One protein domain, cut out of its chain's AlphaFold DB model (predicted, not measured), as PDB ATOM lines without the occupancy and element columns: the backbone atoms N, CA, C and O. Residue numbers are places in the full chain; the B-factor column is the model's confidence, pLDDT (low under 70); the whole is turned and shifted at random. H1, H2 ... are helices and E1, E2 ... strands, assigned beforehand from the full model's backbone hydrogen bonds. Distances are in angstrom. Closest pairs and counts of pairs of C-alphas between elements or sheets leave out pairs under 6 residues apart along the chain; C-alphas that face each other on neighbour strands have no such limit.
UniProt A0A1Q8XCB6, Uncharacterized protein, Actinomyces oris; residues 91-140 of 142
ATOM      1  N   TRP A  91      34.745  32.083 -35.010       88.12
ATOM      2  CA  TRP A  91      33.533  32.597 -35.619       88.12
ATOM      3  C   TRP A  91      33.711  34.064 -35.979       88.12
ATOM      4  O   TRP A  91      34.367  34.823 -35.275       88.12
ATOM      5  N   PHE A  92      33.075  34.465 -37.068       90.69
ATOM      6  CA  PHE A  92      32.941  35.845 -37.486       90.69
ATOM      7  C   PHE A  92      31.479  36.126 -37.783       90.69
ATOM      8  O   PHE A  92      30.778  35.297 -38.362       90.69
ATOM      9  N   THR A  93      31.030  37.321 -37.437       94.44
ATOM     10  CA  THR A  93      29.756  37.869 -37.883       94.44
ATOM     11  C   THR A  93      30.032  38.867 -38.990       94.44
ATOM     12  O   THR A  93      30.567  39.948 -38.748       94.44
ATOM     13  N   VAL A  94      29.686  38.495 -40.218       95.75
ATOM     14  CA  VAL A  94      29.790  39.372 -41.383       95.75
ATOM     15  C   VAL A  94      28.475  40.119 -41.534       95.75
ATOM     16  O   VAL A  94      27.405  39.511 -41.477       95.75
ATOM     17  N   ILE A  95      28.562  41.430 -41.721       96.19
ATOM     18  CA  ILE A  95      27.431  42.324 -41.946       96.19
ATOM     19  C   ILE A  95      27.606  42.930 -43.332       96.19
ATOM     20  O   ILE A  95      28.703  43.360 -43.698       96.19
ATOM     21  N   GLY A  96      26.530  42.985 -44.103       95.56
ATOM     22  CA  GLY A  96      26.560  43.561 -45.436       95.56
ATOM     23  C   GLY A  96      25.222  44.119 -45.873       95.56
ATOM     24  O   GLY A  96      24.237  44.101 -45.137       95.56
ATOM     25  N   THR A  97      25.201  44.621 -47.096       94.38
ATOM     26  CA  THR A  97      24.006  45.096 -47.791       94.38
ATOM     27  C   THR A  97      23.752  44.235 -49.018       94.38
ATOM     28  O   THR A  97      24.615  43.475 -49.463       94.38
ATOM     29  N   THR A  98      22.538  44.311 -49.554       89.69
ATOM     30  CA  THR A  98      22.247  43.727 -50.867       89.69
ATOM     31  C   THR A  98      22.196  44.844 -51.893       89.69
ATOM     32  O   THR A  98      21.418  45.784 -51.735       89.69
ATOM     33  N   LYS A  99      23.001  44.739 -52.948       84.12
ATOM     34  CA  LYS A  99      23.012  45.677 -54.068       84.12
ATOM     35  C   LYS A  99      22.907  44.896 -55.368       84.12
ATOM     36  O   LYS A  99      23.639  43.935 -55.563       84.12
ATOM     37  N   ASP A 100      21.962  45.270 -56.228       86.25
ATOM     38  CA  ASP A 100      21.739  44.622 -57.531       86.25
ATOM     39  C   ASP A 100      21.578  43.086 -57.442       86.25
ATOM     40  O   ASP A 100      22.007  42.336 -58.316       86.25
ATOM     41  N   GLY A 101      20.969  42.603 -56.351       82.50
ATOM     42  CA  GLY A 101      20.794  41.171 -56.080       82.50
ATOM     43  C   GLY A 101      22.060  40.442 -55.616       82.50
ATOM     44  O   GLY A 101      22.025  39.228 -55.460       82.50
ATOM     45  N   GLN A 102      23.161  41.155 -55.383       85.50
ATOM     46  CA  GLN A 102      24.418  40.617 -54.866       85.50
ATOM     47  C   GLN A 102      24.641  41.048 -53.415       85.50
ATOM     48  O   GLN A 102      24.329  42.175 -53.020       85.50
ATOM     49  N   ARG A 103      25.194  40.140 -52.606       90.50
ATOM     50  CA  ARG A 103      25.595  40.435 -51.229       90.50
ATOM     51  C   ARG A 103      26.931  41.174 -51.220       90.50
ATOM     52  O   ARG A 103      27.952  40.621 -51.619       90.50
ATOM     53  N   GLU A 104      26.936  42.388 -50.684       93.25
ATOM     54  CA  GLU A 104      28.132  43.207 -50.483       93.25
ATOM     55  C   GLU A 104      28.468  43.277 -48.984       93.25
ATOM     56  O   GLU A 104      27.761  43.942 -48.224       93.25
ATOM     57  N   PRO A 105      29.514  42.576 -48.508       94.69
ATOM     58  CA  PRO A 105      29.981  42.709 -47.131       94.69
ATOM     59  C   PRO A 105      30.526  44.112 -46.867       94.69
ATOM     60  O   PRO A 105      31.315  44.636 -47.651       94.69
ATOM     61  N   VAL A 106      30.148  44.694 -45.732       94.62
ATOM     62  CA  VAL A 106      30.545  46.050 -45.321       94.62
ATOM     63  C   VAL A 106      31.368  46.021 -44.035       94.62
ATOM     64  O   VAL A 106      32.269  46.837 -43.860       94.62
ATOM     65  N   ALA A 107      31.094  45.069 -43.141       94.75
ATOM     66  CA  ALA A 107      31.819  44.915 -41.888       94.75
ATOM     67  C   ALA A 107      31.969  43.441 -41.497       94.75
ATOM     68  O   ALA A 107      31.165  42.585 -41.868       94.75
ATOM     69  N   VAL A 108      32.998  43.160 -40.701       93.88
ATOM     70  CA  VAL A 108      33.216  41.860 -40.070       93.88
ATOM     71  C   VAL A 108      33.551  42.083 -38.604       93.88
ATOM     72  O   VAL A 108      34.435  42.866 -38.269       93.88
ATOM     73  N   LEU A 109      32.808  41.410 -37.734       90.94
ATOM     74  CA  LEU A 109      33.028  41.398 -36.296       90.94
ATOM     75  C   LEU A 109      33.527  40.007 -35.917       90.94
ATOM     76  O   LEU A 109      32.920  39.025 -36.355       90.94
ATOM     77  N   PRO A 110      34.593  39.871 -35.126       85.38
ATOM     78  CA  PRO A 110      34.978  38.566 -34.632       85.38
ATOM     79  C   PRO A 110      34.022  38.087 -33.521       85.38
ATOM     80  O   PRO A 110      33.386  38.875 -32.811       85.38
ATOM     81  N   GLY A 111      33.881  36.766 -33.427       85.00
ATOM     82  CA  GLY A 111      32.894  36.066 -32.609       85.00
ATOM     83  C   GLY A 111      31.500  35.982 -33.247       85.00
ATOM     84  O   GLY A 111      31.168  36.654 -34.234       85.00
ATOM     85  N   ARG A 112      30.636  35.151 -32.655       87.06
ATOM     86  CA  ARG A 112      29.200  35.138 -32.961       87.06
ATOM     87  C   ARG A 112      28.507  36.316 -32.292       87.06
ATOM     88  O   ARG A 112      28.480  36.462 -31.070       87.06
ATOM     89  N   ARG A 113      27.889  37.154 -33.115       86.38
ATOM     90  CA  ARG A 113      27.096  38.316 -32.719       86.38
ATOM     91  C   ARG A 113      25.717  38.214 -33.347       86.38
ATOM     92  O   ARG A 113      25.551  37.642 -34.424       86.38
ATOM     93  N   ARG A 114      24.723  38.781 -32.670       87.06
ATOM     94  CA  ARG A 114      23.357  38.926 -33.187       87.06
ATOM     95  C   ARG A 114      23.035  40.415 -33.324       87.06
ATOM     96  O   ARG A 114      22.273  40.928 -32.512       87.06
ATOM     97  N   PRO A 115      23.680  41.130 -34.267       88.81
ATOM     98  CA  PRO A 115      23.394  42.540 -34.470       88.81
ATOM     99  C   PRO A 115      21.969  42.702 -35.001       88.81
ATOM    100  O   PRO A 115      21.536  41.945 -35.874       88.81
ATOM    101  N   GLU A 116      21.259  43.709 -34.505       92.75
ATOM    102  CA  GLU A 116      20.054  44.195 -35.171       92.75
ATOM    103  C   GLU A 116      20.472  44.877 -36.479       92.75
ATOM    104  O   GLU A 116      21.354  45.737 -36.489       92.75
ATOM    105  N   VAL A 117      19.881  44.459 -37.600       89.69
ATOM    106  CA  VAL A 117      20.207  44.984 -38.933       89.69
ATOM    107  C   VAL A 117      19.038  45.791 -39.487       89.69
ATOM    108  O   VAL A 117      17.876  45.415 -39.338       89.69
ATOM    109  N   ALA A 118      19.349  46.918 -40.127       90.00
ATOM    110  CA  ALA A 118      18.355  47.753 -40.792       90.00
ATOM    111  C   ALA A 118      17.786  47.071 -42.051       90.00
ATOM    112  O   ALA A 118      18.362  46.124 -42.590       90.00
ATOM    113  N   ILE A 119      16.667  47.591 -42.561       86.56
ATOM    114  CA  ILE A 119      16.067  47.120 -43.818       86.56
ATOM    115  C   ILE A 119      17.094  47.236 -44.957       86.56
ATOM    116  O   ILE A 119      17.702  48.286 -45.146       86.56
ATOM    117  N   GLY A 120      17.271  46.153 -45.719       86.88
ATOM    118  CA  GLY A 120      18.235  46.073 -46.825       86.88
ATOM    119  C   GLY A 120      19.651  45.641 -46.417       86.88
ATOM    120  O   GLY A 120      20.483  45.390 -47.294       86.88
ATOM    121  N   ALA A 121      19.915  45.500 -45.115       93.12
ATOM    122  CA  ALA A 121      21.131  44.897 -44.586       93.12
ATOM    123  C   ALA A 121      20.906  43.427 -44.197       93.12
ATOM    124  O   ALA A 121      19.792  42.994 -43.904       93.12
ATOM    125  N   TRP A 122      21.988  42.657 -44.191       93.75
ATOM    126  CA  TRP A 122      22.017  41.264 -43.766       93.75
ATOM    127  C   TRP A 122      23.183  41.032 -42.809       93.75
ATOM    128  O   TRP A 122      24.178  41.759 -42.812       93.75
ATOM    129  N   SER A 123      23.066  39.989 -41.994       95.06
ATOM    130  CA  SER A 123      24.176  39.458 -41.211       95.06
ATOM    131  C   SER A 123      24.237  37.941 -41.355       95.06
ATOM    132  O   SER A 123      23.222  37.278 -41.569       95.06
ATOM    133  N   THR A 124      25.443  37.383 -41.283       94.69
ATOM    134  CA  THR A 124      25.653  35.935 -41.272       94.69
ATOM    135  C   THR A 124      26.838  35.582 -40.391       94.69
ATOM    136  O   THR A 124      27.812  36.330 -40.306       94.69
ATOM    137  N   GLN A 125      26.752  34.430 -39.734       93.62
ATOM    138  CA  GLN A 125      27.834  33.898 -38.920       93.62
ATOM    139  C   GLN A 125      28.600  32.857 -39.730       93.62
ATOM    140  O   GLN A 125      28.004  31.946 -40.302       93.62
ATOM    141  N   VAL A 126      29.918  33.009 -39.797       92.81
ATOM    142  CA  VAL A 126      30.812  32.143 -40.566       92.81
ATOM    143  C   VAL A 126      31.979  31.745 -39.687       92.81
ATOM    144  O   VAL A 126      32.630  32.603 -39.095       92.81
ATOM    145  N   GLN A 127      32.270  30.452 -39.621       89.94
ATOM    146  CA  GLN A 127      33.512  29.978 -39.033       89.94
ATOM    147  C   GLN A 127      34.609  30.014 -40.099       89.94
ATOM    148  O   GLN A 127      34.453  29.420 -41.167       89.94
ATOM    149  N   ALA A 128      35.705  30.721 -39.830       89.06
ATOM    150  CA  ALA A 128      36.798  30.876 -40.785       89.06
ATOM    151  C   ALA A 128      38.161  31.038 -40.085       89.06
ATOM    152  O   ALA A 128      38.212  31.363 -38.897       89.06
ATOM    153  N   PRO A 129      39.283  30.830 -40.796       84.31
ATOM    154  CA  PRO A 129      40.617  31.089 -40.249       84.31
ATOM    155  C   PRO A 129      40.915  32.583 -40.069       84.31
ATOM    156  O   PRO A 129      41.643  32.962 -39.155       84.31
ATOM    157  N   THR A 130      40.368  33.424 -40.952       85.62
ATOM    158  CA  THR A 130      40.569  34.875 -40.947       85.62
ATOM    159  C   THR A 130      39.275  35.615 -41.281       85.62
ATOM    160  O   THR A 130      38.360  35.063 -41.898       85.62
ATOM    161  N   ALA A 131      39.228  36.907 -40.945       88.88
ATOM    162  CA  ALA A 131      38.125  37.787 -41.326       88.88
ATOM    163  C   ALA A 131      37.954  37.872 -42.857       88.88
ATOM    164  O   ALA A 131      36.831  37.908 -43.356       88.88
ATOM    165  N   ALA A 132      39.054  37.852 -43.618       91.31
ATOM    166  CA  ALA A 132      39.008  37.878 -45.079       91.31
ATOM    167  C   ALA A 132      38.366  36.608 -45.658       91.31
ATOM    168  O   ALA A 132      37.577  36.684 -46.604       91.31
ATOM    169  N   ASP A 133      38.660  35.447 -45.073       92.00
ATOM    170  CA  ASP A 133      38.042  34.180 -45.468       92.00
ATOM    171  C   ASP A 133      36.550  34.154 -45.116       92.00
ATOM    172  O   ASP A 133      35.737  33.708 -45.930       92.00
ATOM    173  N   ALA A 134      36.171  34.709 -43.959       93.12
ATOM    174  CA  ALA A 134      34.769  34.859 -43.572       93.12
ATOM    175  C   ALA A 134      33.988  35.738 -44.560       93.12
ATOM    176  O   ALA A 134      32.901  35.358 -44.995       93.12
ATOM    177  N   VAL A 135      34.560  36.876 -44.967       94.56
ATOM    178  CA  VAL A 135      33.969  37.784 -45.966       94.56
ATOM    179  C   VAL A 135      33.783  37.072 -47.306       94.56
ATOM    180  O   VAL A 135      32.688  37.093 -47.864       94.56
ATOM    181  N   ARG A 136      34.815  36.372 -47.798       92.94
ATOM    182  CA  ARG A 136      34.732  35.612 -49.058       92.94
ATOM    183  C   ARG A 136      33.658  34.533 -49.021       92.94
ATOM    184  O   ARG A 136      32.978  34.327 -50.021       92.94
ATOM    185  N   ALA A 137      33.525  33.833 -47.898       92.44
ATOM    186  CA  ALA A 137      32.493  32.822 -47.722       92.44
ATOM    187  C   ALA A 137      31.090  33.451 -47.680       92.44
ATOM    188  O   ALA A 137      30.193  32.965 -48.361       92.44
ATOM    189  N   ALA A 138      30.914  34.562 -46.959       92.00
ATOM    190  CA  ALA A 138      29.636  35.267 -46.845       92.00
ATOM    191  C   ALA A 138      29.146  35.879 -48.172       92.00
ATOM    192  O   ALA A 138      27.941  35.920 -48.413       92.00
ATOM    193  N   SER A 139      30.065  36.310 -49.043       86.50
ATOM    194  CA  SER A 139      29.747  36.822 -50.386       86.50
ATOM    195  C   SER A 139      29.276  35.757 -51.377       86.50
ATOM    196  O   SER A 139      28.711  36.113 -52.402       86.50
ATOM    197  N   ARG A 140      29.538  34.470 -51.118       78.06
ATOM    198  CA  ARG A 140      29.177  33.353 -52.016       78.06
ATOM    199  C   ARG A 140      27.831  32.711 -51.681       78.06
ATOM    200  O   ARG A 140      27.485  31.697 -52.274       78.06
TER     201      ARG A 140
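What this domain is: This is residues 91 to 140 of the 142 residues of an uncharacterized protein of Actinomyces oris (UniProt A0A1Q8XCB6). A small, strongly twisted sheet of three strands curls round one short helix, H1, which packs in the hollow of the sheet. The residues 111 to 120 cross from one edge strand, E2, to the other, E3, in a wide arc on the side of the sheet away from H1. The printed part has 50 residues, with three named strands and then one named helix in the order E1, E2, E3, H1. The sheet runs E2, E1, E3, all antiparallel, and the class is mixed, helices and strands. The whole is compact, with a radius of gyration of the C-alphas of 10.0 A, and flat in outline, spanning 29 by 21 by 12 A.

Where its parts are: Find C-alpha 91 at (33.533, 32.597, -35.619); from there strand E1, residues 91 to 99, runs 24.9 A from first to last C-alpha. Past residues 100 and 101 you meet E2, residues 102 to 110, 22.9 A long, which bends by 59 degrees at residue 106. Go on to C-alpha 121 at (21.131, 44.897, -44.586), where E3 begins; it takes residues 121 to 128 and is 21.4 A long. Helix H1, residues 131 to 138, is 10.4 A long and ends at C-alpha 138, at (29.636, 35.267, -46.845).

How they stand to each other: Look first at E1, the inner strand. E1 and E2 form a hairpin, antiparallel at 152 degrees between their directions; N 93 and O 109 are 2.8 A apart, and N 104 and O 97 are 2.8 A apart, both within hydrogen-bond range. With E3, E1 is antiparallel at 146 degrees; here N 94 and O 124 stand at 2.9 A, within hydrogen-bond range. The edge strands E2 and E3 are only just apart, their closest C-alphas 8.3 A from each other. H1 is on the sheet, which curls round it. Its closest C-alphas to E3 are Ala 134 and Ala 128, 5.3 A apart. Val 135 is in the closest pair with each of the other strands: its C-alpha is 6.4 A from that of Val 94 in E1 and 6.4 A from that of Pro 105 in E2. In H1 every O i to N i+4 pair is within hydrogen-bond range.

The domain as a whole: Look for the two C-alphas farthest apart at Ile 119 and Pro 129, 29.5 A from each other. The printed part has no cut. The links E1 to E2 and E3 to H1 are tight, and the link E2 to E3, with 10 residues, is short. The mean pLDDT of the printed part is 90.3, and no printed residue is under 70.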